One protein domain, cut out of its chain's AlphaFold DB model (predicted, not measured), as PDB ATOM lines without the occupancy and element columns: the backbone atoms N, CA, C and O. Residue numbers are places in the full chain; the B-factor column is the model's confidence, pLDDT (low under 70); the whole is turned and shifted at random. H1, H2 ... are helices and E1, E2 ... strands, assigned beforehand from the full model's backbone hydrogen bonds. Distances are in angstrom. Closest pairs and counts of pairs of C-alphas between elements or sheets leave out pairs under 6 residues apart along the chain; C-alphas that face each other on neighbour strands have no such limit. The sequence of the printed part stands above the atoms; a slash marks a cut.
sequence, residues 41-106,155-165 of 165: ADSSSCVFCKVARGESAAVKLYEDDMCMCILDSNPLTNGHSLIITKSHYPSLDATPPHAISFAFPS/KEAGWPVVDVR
ATOM      1  N   ALA A  41      21.805  -3.180  13.683       46.00
ATOM      2  CA  ALA A  41      20.599  -3.794  13.125       46.00
ATOM      3  C   ALA A  41      20.598  -4.454  11.730       46.00
ATOM      4  O   ALA A  41      20.168  -5.600  11.670       46.00
ATOM      5  N   ASP A  42      21.098  -3.863  10.639       56.00
ATOM      6  CA  ASP A  42      20.771  -4.366   9.281       56.00
ATOM      7  C   ASP A  42      21.996  -4.572   8.369       56.00
ATOM      8  O   ASP A  42      21.944  -4.459   7.144       56.00
ATOM      9  N   SER A  43      23.140  -4.933   8.954       61.59
ATOM     10  CA  SER A  43      24.381  -5.155   8.194       61.59
ATOM     11  C   SER A  43      24.369  -6.396   7.283       61.59
ATOM     12  O   SER A  43      25.230  -6.523   6.414       61.59
ATOM     13  N   SER A  44      23.433  -7.332   7.461       68.25
ATOM     14  CA  SER A  44      23.410  -8.612   6.729       68.25
ATOM     15  C   SER A  44      22.716  -8.533   5.364       68.25
ATOM     16  O   SER A  44      23.059  -9.285   4.447       68.25
ATOM     17  N   SER A  45      21.755  -7.622   5.202       79.06
ATOM     18  CA  SER A  45      20.987  -7.447   3.963       79.06
ATOM     19  C   SER A  45      21.590  -6.392   3.031       79.06
ATOM     20  O   SER A  45      21.282  -6.389   1.839       79.06
ATOM     21  N   CYS A  46      22.482  -5.536   3.532       83.06
ATOM     22  CA  CYS A  46      23.025  -4.440   2.744       83.06
ATOM     23  C   CYS A  46      24.018  -4.901   1.659       83.06
ATOM     24  O   CYS A  46      24.998  -5.599   1.927       83.06
ATOM     25  N   VAL A  47      23.812  -4.426   0.429       84.75
ATOM     26  CA  VAL A  47      24.701  -4.683  -0.716       84.75
ATOM     27  C   VAL A  47      26.118  -4.149  -0.496       84.75
ATOM     28  O   VAL A  47      27.078  -4.821  -0.863       84.75
ATOM     29  N   PHE A  48      26.276  -3.000   0.166       85.56
ATOM     30  CA  PHE A  48      27.592  -2.411   0.427       85.56
ATOM     31  C   PHE A  48      28.356  -3.158   1.521       85.56
ATOM     32  O   PHE A  48      29.558  -3.356   1.377       85.56
ATOM     33  N   CYS A  49      27.667  -3.692   2.541       84.94
ATOM     34  CA  CYS A  49      28.274  -4.635   3.489       84.94
ATOM     35  C   CYS A  49      28.835  -5.861   2.767       84.94
ATOM     36  O   CYS A  49      29.946  -6.297   3.057       84.94
ATOM     37  N   LYS A  50      28.073  -6.420   1.818       85.38
ATOM     38  CA  LYS A  50      28.508  -7.588   1.039       85.38
ATOM     39  C   LYS A  50      29.716  -7.268   0.170       85.38
ATOM     40  O   LYS A  50      30.633  -8.078   0.095       85.38
ATOM     41  N   VAL A  51      29.754  -6.084  -0.442       87.50
ATOM     42  CA  VAL A  51      30.936  -5.613  -1.176       87.50
ATOM     43  C   VAL A  51      32.132  -5.448  -0.234       87.50
ATOM     44  O   VAL A  51      33.210  -5.952  -0.536       87.50
ATOM     45  N   ALA A  52      31.938  -4.839   0.939       84.75
ATOM     46  CA  ALA A  52      33.002  -4.643   1.921       84.75
ATOM     47  C   ALA A  52      33.565  -5.967   2.475       84.75
ATOM     48  O   ALA A  52      34.757  -6.057   2.759       84.75
ATOM     49  N   ARG A  53      32.727  -7.006   2.582       84.00
ATOM     50  CA  ARG A  53      33.118  -8.374   2.976       84.00
ATOM     51  C   ARG A  53      33.697  -9.211   1.832       84.00
ATOM     52  O   ARG A  53      34.202 -10.300   2.081       84.00
ATOM     53  N   GLY A  54      33.613  -8.735   0.589       83.12
ATOM     54  CA  GLY A  54      34.012  -9.496  -0.597       83.12
ATOM     55  C   GLY A  54      33.025 -10.598  -1.008       83.12
ATOM     56  O   GLY A  54      33.381 -11.469  -1.793       83.12
ATOM     57  N   GLU A  55      31.788 -10.569  -0.503       83.50
ATOM     58  CA  GLU A  55      30.711 -11.491  -0.897       83.50
ATOM     59  C   GLU A  55      30.076 -11.106  -2.247       83.50
ATOM     60  O   GLU A  55      29.471 -11.945  -2.912       83.50
ATOM     61  N   SER A  56      30.200  -9.838  -2.658       83.69
ATOM     62  CA  SER A  56      29.685  -9.323  -3.932       83.69
ATOM     63  C   SER A  56      30.823  -8.888  -4.856       83.69
ATOM     64  O   SER A  56      31.819  -8.325  -4.403       83.69
ATOM     65  N   ALA A  57      30.667  -9.118  -6.162       80.56
ATOM     66  CA  ALA A  57      31.654  -8.726  -7.163       80.56
ATOM     67  C   ALA A  57      31.653  -7.199  -7.362       80.56
ATOM     68  O   ALA A  57      30.670  -6.632  -7.838       80.56
ATOM     69  N   ALA A  58      32.764  -6.542  -7.024       85.12
ATOM     70  CA  ALA A  58      32.987  -5.120  -7.271       85.12
ATOM     71  C   ALA A  58      34.447  -4.868  -7.670       85.12
ATOM     72  O   ALA A  58      35.364  -5.525  -7.171       85.12
ATOM     73  N   VAL A  59      34.666  -3.897  -8.560       87.00
ATOM     74  CA  VAL A  59      36.014  -3.455  -8.938       87.00
ATOM     75  C   VAL A  59      36.482  -2.431  -7.912       87.00
ATOM     76  O   VAL A  59      35.989  -1.306  -7.895       87.00
ATOM     77  N   LYS A  60      37.420  -2.828  -7.050       88.25
ATOM     78  CA  LYS A  60      38.033  -1.945  -6.052       88.25
ATOM     79  C   LYS A  60      39.127  -1.104  -6.711       88.25
ATOM     80  O   LYS A  60      40.065  -1.657  -7.277       88.25
ATOM     81  N   LEU A  61      38.990   0.217  -6.644       86.81
ATOM     82  CA  LEU A  61      39.978   1.182  -7.138       86.81
ATOM     83  C   LEU A  61      40.960   1.594  -6.040       86.81
ATOM     84  O   LEU A  61      42.133   1.827  -6.311       86.81
ATOM     85  N   TYR A  62      40.469   1.677  -4.805       85.94
ATOM     86  CA  TYR A  62      41.247   2.054  -3.634       85.94
ATOM     87  C   TYR A  62      40.695   1.347  -2.397       85.94
ATOM     88  O   TYR A  62      39.486   1.145  -2.285       85.94
ATOM     89  N   GLU A  63      41.565   0.968  -1.470       86.31
ATOM     90  CA  GLU A  63      41.180   0.360  -0.201       86.31
ATOM     91  C   GLU A  63      42.098   0.881   0.903       86.31
ATOM     92  O   GLU A  63      43.319   0.858   0.757       86.31
ATOM     93  N   ASP A  64      41.483   1.335   1.987       86.06
ATOM     94  CA  ASP A  64      42.131   1.796   3.208       86.06
ATOM     95  C   ASP A  64      41.522   1.069   4.419       86.06
ATOM     96  O   ASP A  64      40.601   0.245   4.288       86.06
ATOM     97  N   ASP A  65      42.013   1.360   5.616       85.25
ATOM     98  CA  ASP A  65      41.536   0.750   6.858       85.25
ATOM     99  C   ASP A  65      40.102   1.183   7.208       85.25
ATOM    100  O   ASP A  65      39.322   0.387   7.734       85.25
ATOM    101  N   MET A  66      39.723   2.417   6.858       81.31
ATOM    102  CA  MET A  66      38.423   3.010   7.211       81.31
ATOM    103  C   MET A  66      37.424   3.055   6.044       81.31
ATOM    104  O   MET A  66      36.208   2.984   6.259       81.31
ATOM    105  N   CYS A  67      37.903   3.162   4.803       86.62
ATOM    106  CA  CYS A  67      37.072   3.312   3.608       86.62
ATOM    107  C   CYS A  67      37.634   2.542   2.404       86.62
ATOM    108  O   CYS A  67      38.773   2.086   2.399       86.62
ATOM    109  N   MET A  68      36.815   2.369   1.373       87.88
ATOM    110  CA  MET A  68      37.221   1.825   0.080       87.88
ATOM    111  C   MET A  68      36.484   2.546  -1.049       87.88
ATOM    112  O   MET A  68      35.382   3.059  -0.857       87.88
ATOM    113  N   CYS A  69      37.092   2.578  -2.228       88.44
ATOM    114  CA  CYS A  69      36.514   3.132  -3.443       88.44
ATOM    115  C   CYS A  69      36.258   2.006  -4.443       88.44
ATOM    116  O   CYS A  69      37.164   1.223  -4.751       88.44
ATOM    117  N   ILE A  70      35.036   1.934  -4.958       89.94
ATOM    118  CA  ILE A  70      34.610   0.936  -5.940       89.94
ATOM    119  C   ILE A  70      34.090   1.615  -7.201       89.94
ATOM    120  O   ILE A  70      33.524   2.702  -7.135       89.94
ATOM    121  N   LEU A  71      34.242   0.968  -8.353       87.75
ATOM    122  CA  LEU A  71      33.574   1.421  -9.569       87.75
ATOM    123  C   LEU A  71      32.076   1.107  -9.480       87.75
ATOM    124  O   LEU A  71      31.703   0.008  -9.056       87.75
ATOM    125  N   ASP A  72      31.222   2.041  -9.901       83.81
ATOM    126  CA  ASP A  72      29.794   1.749  -9.996       83.81
ATOM    127  C   ASP A  72      29.543   0.675 -11.069       83.81
ATOM    128  O   ASP A  72      30.092   0.707 -12.171       83.81
ATOM    129  N   SER A  73      28.686  -0.284 -10.728       81.06
ATOM    130  CA  SER A  73      28.189  -1.328 -11.624       81.06
ATOM    131  C   SER A  73      27.350  -0.787 -12.787       81.06
ATOM    132  O   SER A  73      27.332  -1.404 -13.852       81.06
ATOM    133  N   ASN A  74      26.668   0.353 -12.614       76.06
ATOM    134  CA  ASN A  74      25.826   0.952 -13.651       76.06
ATOM    135  C   ASN A  74      26.136   2.453 -13.843       76.06
ATOM    136  O   ASN A  74      25.280   3.309 -13.576       76.06
ATOM    137  N   PRO A  75      27.342   2.782 -14.339       75.81
ATOM    138  CA  PRO A  75      27.827   4.150 -14.386       75.81
ATOM    139  C   PRO A  75      27.025   5.002 -15.376       75.81
ATOM    140  O   PRO A  75      26.758   4.596 -16.506       75.81
ATOM    141  N   LEU A  76      26.682   6.231 -14.978       70.06
ATOM    142  CA  LEU A  76      26.153   7.239 -15.911       70.06
ATOM    143  C   LEU A  76      27.241   7.782 -16.847       70.06
ATOM    144  O   LEU A  76      26.942   8.252 -17.945       70.06
ATOM    145  N   THR A  77      28.489   7.763 -16.387       70.75
ATOM    146  CA  THR A  77      29.664   8.274 -17.092       70.75
ATOM    147  C   THR A  77      30.859   7.387 -16.793       70.75
ATOM    148  O   THR A  77      30.999   6.906 -15.669       70.75
ATOM    149  N   ASN A  78      31.746   7.198 -17.769       73.19
ATOM    150  CA  ASN A  78      32.964   6.418 -17.567       73.19
ATOM    151  C   ASN A  78      33.764   6.953 -16.372       73.19
ATOM    152  O   ASN A  78      33.972   8.158 -16.265       73.19
ATOM    153  N   GLY A  79      34.205   6.045 -15.502       79.00
ATOM    154  CA  GLY A  79      34.995   6.379 -14.314       79.00
ATOM    155  C   GLY A  79      34.184   6.752 -13.072       79.00
ATOM    156  O   GLY A  79      34.787   6.996 -12.032       79.00
ATOM    157  N   HIS A  80      32.847   6.756 -13.139       84.50
ATOM    158  CA  HIS A  80      32.016   7.004 -11.961       84.50
ATOM    159  C   HIS A  80      32.296   5.966 -10.865       84.50
ATOM    160  O   HIS A  80      32.140   4.755 -11.070       84.50
ATOM    161  N   SER A  81      32.741   6.470  -9.718       84.12
ATOM    162  CA  SER A  81      33.228   5.668  -8.605       84.12
ATOM    163  C   SER A  81      32.538   6.078  -7.310       84.12
ATOM    164  O   SER A  81      32.149   7.232  -7.127       84.12
ATOM    165  N   LEU A  82      32.382   5.114  -6.411       86.81
ATOM    166  CA  LEU A  82      31.695   5.252  -5.140       86.81
ATOM    167  C   LEU A  82      32.689   5.056  -4.003       86.81
ATOM    168  O   LEU A  82      33.338   4.011  -3.923       86.81
ATOM    169  N   ILE A  83      32.771   6.032  -3.100       87.06
ATOM    170  CA  ILE A  83      33.515   5.882  -1.846       87.06
ATOM    171  C   ILE A  83      32.551   5.395  -0.766       87.06
ATOM    172  O   ILE A  83      31.505   6.007  -0.532       87.06
ATOM    173  N   ILE A  84      32.913   4.289  -0.118       87.50
ATOM    174  CA  ILE A  84      32.136   3.634   0.934       87.50
ATOM    175  C   ILE A  84      33.007   3.390   2.171       87.50
ATOM    176  O   ILE A  84      34.174   3.011   2.077       87.50
ATOM    177  N   THR A  85      32.443   3.602   3.356       86.88
ATOM    178  CA  THR A  85      33.076   3.236   4.631       86.88
ATOM    179  C   THR A  85      33.018   1.724   4.848       86.88
ATOM    180  O   THR A  85      32.048   1.077   4.453       86.88
ATOM    181  N   LYS A  86      34.029   1.149   5.511       84.81
ATOM    182  CA  LYS A  86      34.011  -0.272   5.915       84.81
ATOM    183  C   LYS A  86      32.936  -0.557   6.973       84.81
ATOM    184  O   LYS A  86      32.338  -1.631   6.972       84.81
ATOM    185  N   SER A  87      32.666   0.420   7.837       84.00
ATOM    186  CA  SER A  87      31.578   0.377   8.820       84.00
ATOM    187  C   SER A  87      30.238   0.768   8.194       84.00
ATOM    188  O   SER A  87      30.179   1.674   7.356       84.00
ATOM    189  N   HIS A  88      29.165   0.090   8.617       85.44
ATOM    190  CA  HIS A  88      27.799   0.366   8.175       85.44
ATOM    191  C   HIS A  88      27.224   1.572   8.912       85.44
ATOM    192  O   HIS A  88      27.137   1.565  10.137       85.44
ATOM    193  N   TYR A  89      26.761   2.560   8.148       82.44
ATOM    194  CA  TYR A  89      25.985   3.676   8.668       82.44
ATOM    195  C   TYR A  89      24.677   3.793   7.873       82.44
ATOM    196  O   TYR A  89      24.729   3.778   6.645       82.44
ATOM    197  N   PRO A  90      23.513   3.908   8.537       77.38
ATOM    198  CA  PRO A  90      22.199   3.967   7.884       77.38
ATOM    199  C   PRO A  90      21.821   5.364   7.372       77.38
ATOM    200  O   PRO A  90      20.751   5.543   6.792       77.38
ATOM    201  N   SER A  91      22.660   6.371   7.621       74.19
ATOM    202  CA  SER A  91      22.558   7.696   7.014       74.19
ATOM    203  C   SER A  91      23.898   8.421   7.140       74.19
ATOM    204  O   SER A  91      24.716   8.102   8.010       74.19
ATOM    205  N   LEU A  92      24.097   9.451   6.315       73.44
ATOM    206  CA  LEU A  92      25.237  10.361   6.430       73.44
ATOM    207  C   LEU A  92      25.273  11.058   7.795       73.44
ATOM    208  O   LEU A  92      26.345  11.184   8.374       73.44
ATOM    209  N   ASP A  93      24.113  11.401   8.359       75.62
ATOM    210  CA  ASP A  93      24.021  12.053   9.676       75.62
ATOM    211  C   ASP A  93      24.458  11.138  10.830       75.62
ATOM    212  O   ASP A  93      24.918  11.606  11.868       75.62
ATOM    213  N   ALA A  94      24.326   9.821  10.649       76.19
ATOM    214  CA  ALA A  94      24.766   8.819  11.618       76.19
ATOM    215  C   ALA A  94      26.260   8.480  11.473       76.19
ATOM    216  O   ALA A  94      26.812   7.736  12.283       76.19
ATOM    217  N   THR A  95      26.911   8.998  10.431       77.12
ATOM    218  CA  THR A  95      28.320   8.731  10.159       77.12
ATOM    219  C   THR A  95      29.171   9.700  10.973       77.12
ATOM    220  O   THR A  95      28.961  10.912  10.902       77.12
ATOM    221  N   PRO A  96      30.149   9.218  11.752       77.94
ATOM    222  CA  PRO A  96      30.956  10.108  12.560       77.94
ATOM    223  C   PRO A  96      31.823  11.011  11.659       77.94
ATOM    224  O   PRO A  96      32.344  10.542  10.642       77.94
ATOM    225  N   PRO A  97      32.052  12.286  12.033       76.62
ATOM    226  CA  PRO A  97      32.742  13.257  11.177       76.62
ATOM    227  C   PRO A  97      34.134  12.821  10.713       76.62
ATOM    228  O   PRO A  97      34.551  13.167   9.612       76.62
ATOM    229  N   HIS A  98      34.849  12.032  11.522       77.69
ATOM    230  CA  HIS A  98      36.159  11.509  11.141       77.69
ATOM    231  C   HIS A  98      36.059  10.563   9.936       77.69
ATOM    232  O   HIS A  98      36.838  10.702   9.003       77.69
ATOM    233  N   ALA A  99      35.068   9.665   9.895       74.25
ATOM    234  CA  ALA A  99      34.871   8.745   8.776       74.25
ATOM    235  C   ALA A  99      34.447   9.490   7.499       74.25
ATOM    236  O   ALA A  99      34.915   9.169   6.407       74.25
ATOM    237  N   ILE A 100      33.629  10.539   7.646       73.25
ATOM    238  CA  ILE A 100      33.251  11.425   6.536       73.25
ATOM    239  C   ILE A 100      34.479  12.168   6.001       73.25
ATOM    240  O   ILE A 100      34.656  12.236   4.793       73.25
ATOM    241  N   SER A 101      35.355  12.685   6.869       71.44
ATOM    242  CA  SER A 101      36.558  13.420   6.450       71.44
ATOM    243  C   SER A 101      37.541  12.569   5.640       71.44
ATOM    244  O   SER A 101      38.267  13.119   4.818       71.44
ATOM    245  N   PHE A 102      37.591  11.255   5.868       67.56
ATOM    246  CA  PHE A 102      38.407  10.349   5.054       67.56
ATOM    247  C   PHE A 102      37.742  10.020   3.716       67.56
ATOM    248  O   PHE A 102      38.429   9.882   2.709       67.56
ATOM    249  N   ALA A 103      36.409   9.917   3.684       62.81
ATOM    250  CA  ALA A 103      35.663   9.724   2.439       62.81
ATOM    251  C   ALA A 103      35.608  11.000   1.575       62.81
ATOM    252  O   ALA A 103      35.544  10.929   0.351       62.81
ATOM    253  N   PHE A 104      35.665  12.161   2.222       60.44
ATOM    254  CA  PHE A 104      35.724  13.488   1.631       60.44
ATOM    255  C   PHE A 104      36.964  14.211   2.158       60.44
ATOM    256  O   PHE A 104      36.828  15.104   3.007       60.44
ATOM    257  N   PRO A 105      38.179  13.868   1.692       53.16
ATOM    258  CA  PRO A 105      39.313  14.737   1.944       53.16
ATOM    259  C   PRO A 105      38.931  16.099   1.371       53.16
ATOM    260  O   PRO A 105      38.637  16.226   0.182       53.16
ATOM    261  N   SER A 106      38.797  17.078   2.265       42.34
ATOM    262  CA  SER A 106      38.273  18.403   1.971       42.34
ATOM    263  C   SER A 106      38.827  18.910   0.641       42.34
ATOM    264  O   SER A 106      40.024  19.167   0.512       42.34
ATOM    265  N   LYS A 155      20.133   5.183  -2.105       41.19
ATOM    266  CA  LYS A 155      19.176   5.719  -1.123       41.19
ATOM    267  C   LYS A 155      18.398   4.628  -0.393       41.19
ATOM    268  O   LYS A 155      18.132   4.777   0.792       41.19
ATOM    269  N   GLU A 156      18.025   3.560  -1.090       43.59
ATOM    270  CA  GLU A 156      17.246   2.444  -0.540       43.59
ATOM    271  C   GLU A 156      18.062   1.605   0.448       43.59
ATOM    272  O   GLU A 156      17.496   0.998   1.349       43.59
ATOM    273  N   ALA A 157      19.392   1.624   0.328       47.50
ATOM    274  CA  ALA A 157      20.298   0.923   1.231       47.50
ATOM    275  C   ALA A 157      20.668   1.720   2.501       47.50
ATOM    276  O   ALA A 157      21.406   1.195   3.334       47.50
ATOM    277  N   GLY A 158      20.231   2.983   2.629       50.06
ATOM    278  CA  GLY A 158      20.566   3.867   3.757       50.06
ATOM    279  C   GLY A 158      22.047   4.267   3.853       50.06
ATOM    280  O   GLY A 158      22.432   5.019   4.733       50.06
ATOM    281  N   TRP A 159      22.922   3.812   2.963       46.25
ATOM    282  CA  TRP A 159      24.356   4.021   3.156       46.25
ATOM    283  C   TRP A 159      24.794   5.441   2.761       46.25
ATOM    284  O   TRP A 159      24.357   5.941   1.718       46.25
ATOM    285  N   PRO A 160      25.699   6.097   3.513       58.38
ATOM    286  CA  PRO A 160      26.389   7.293   3.041       58.38
ATOM    287  C   PRO A 160      27.307   6.934   1.867       58.38
ATOM    288  O   PRO A 160      28.437   6.489   2.058       58.38
ATOM    289  N   VAL A 161      26.818   7.095   0.640       59.84
ATOM    290  CA  VAL A 161      27.618   6.877  -0.570       59.84
ATOM    291  C   VAL A 161      27.934   8.211  -1.221       59.84
ATOM    292  O   VAL A 161      27.049   9.049  -1.419       59.84
ATOM    293  N   VAL A 162      29.203   8.382  -1.577       63.44
ATOM    294  CA  VAL A 162      29.706   9.568  -2.265       63.44
ATOM    295  C   VAL A 162      30.021   9.224  -3.705       63.44
ATOM    296  O   VAL A 162      30.788   8.302  -3.966       63.44
ATOM    297  N   ASP A 163      29.441   9.993  -4.620       62.69
ATOM    298  CA  ASP A 163      29.743   9.955  -6.047       62.69
ATOM    299  C   ASP A 163      30.989  10.806  -6.328       62.69
ATOM    300  O   ASP A 163      30.993  12.011  -6.051       62.69
ATOM    301  N   VAL A 164      32.039  10.178  -6.862       58.66
ATOM    302  CA  VAL A 164      33.240  10.858  -7.357       58.66
ATOM    303  C   VAL A 164      33.349  10.628  -8.866       58.66
ATOM    304  O   VAL A 164      33.213   9.499  -9.351       58.66
ATOM    305  N   ARG A 165      33.577  11.721  -9.602       57.84
ATOM    306  CA  ARG A 165      33.661  11.771 -11.065       57.84
ATOM    307  C   ARG A 165      35.046  12.189 -11.535       57.84
ATOM    308  O   ARG A 165      35.655  13.034 -10.845       57.84
TER     309      ARG A 165
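What this domain is: This is residues 41 to 106 and 155 to 165 of the 165 residues of the protein "HIT domain-containing protein" of Asparagus officinalis (UniProt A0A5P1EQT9). A small, twisted sheet of four short strands forms the core, with one short helix packed on each face: H1 covers part of one face and H2 packs on the opposite face through residues 99 to 103. Stretches with no named helix or strand make up much of the rest, for instance residues 72 to 80 between E2 and E3, and residues 86 to 96 between E3 and H2, in which residues 92 to 94 are a short helical run. The printed part has 77 residues, with two named helices and four named strands in the order H1 E1 E2 E3 H2 E4; the sheet's order is E1 - E2 - E3 - E4, all antiparallel. The class is mixed, helices and strands, though under half of the residues, 31 of 77, are in named elements. The whole is compact, with a radius of gyration of the C-alphas of 11.8 A, and a rounded outline of 32 by 31 by 23 A.

Where its parts are: H1 is residues 47 to 53, 9.9 A long from its first C-alpha at (24.701, -4.683, -0.716) to its last. E1, residues 60 to 63, is 7.0 A long; E2, residues 67 to 71, is 13.8 A; E3, residues 81 to 85, is 13.5 A and begins with C-alpha 81 at (33.228, 5.668, -8.605). H2, residues 97 to 103, is 9.9 A long. E4, residues 162 to 164, is 6.3 A long and ends with C-alpha 164 at (33.240, 10.858, -7.357).

How they stand to each other: E1, E2 and E3 form a meander, each strand the antiparallel neighbour of the one before. E1 and E2 are a hairpin at 173 degrees, with N 61 and O 69 at 2.8 A, within hydrogen-bond range. E2 and E3 are a hairpin at 155 degrees, with N 70 and O 82 at 2.9 A. E4 is antiparallel to E3 at 146 degrees, with N 164 and O 81 at 3.0 A. E1 and E4 are the edge strands, and they are apart. H1 is on the sheet at a height of 8.8 A, only just over E2 with 3 of its C-alphas, and runs only just across the strands, at 62 degrees to E2 on the local plane. Its closest C-alphas to E3 are those of Phe 48 and Ile 84, 7.6 A apart. H2 is on the opposite face at a height of 7.1 A, only just over E3 with 3 of its C-alphas, and runs only just slantwise to the strands, at 31 degrees to E3 on the local plane. Its closest C-alphas to E3 are those of Ala 103 and Ile 83, 6.1 A apart. H1 and H2 are apart; in both, every O i to N i+4 pair is within hydrogen-bond range.

The domain as a whole: The two C-alphas farthest apart are those of Ala 41 and Asn 78, 34.6 A. Residues 107 to 154 are not printed, and C-alphas 106 and 155 are 23.1 A apart across this cut, which lies in the link from H2 to E4. Of the links printed whole, E3 to H2, with 11 residues, is long. The mean pLDDT of the printed part is 75.0; residues 41 to 44, 102 to 106 and 155 to 165 are under 70.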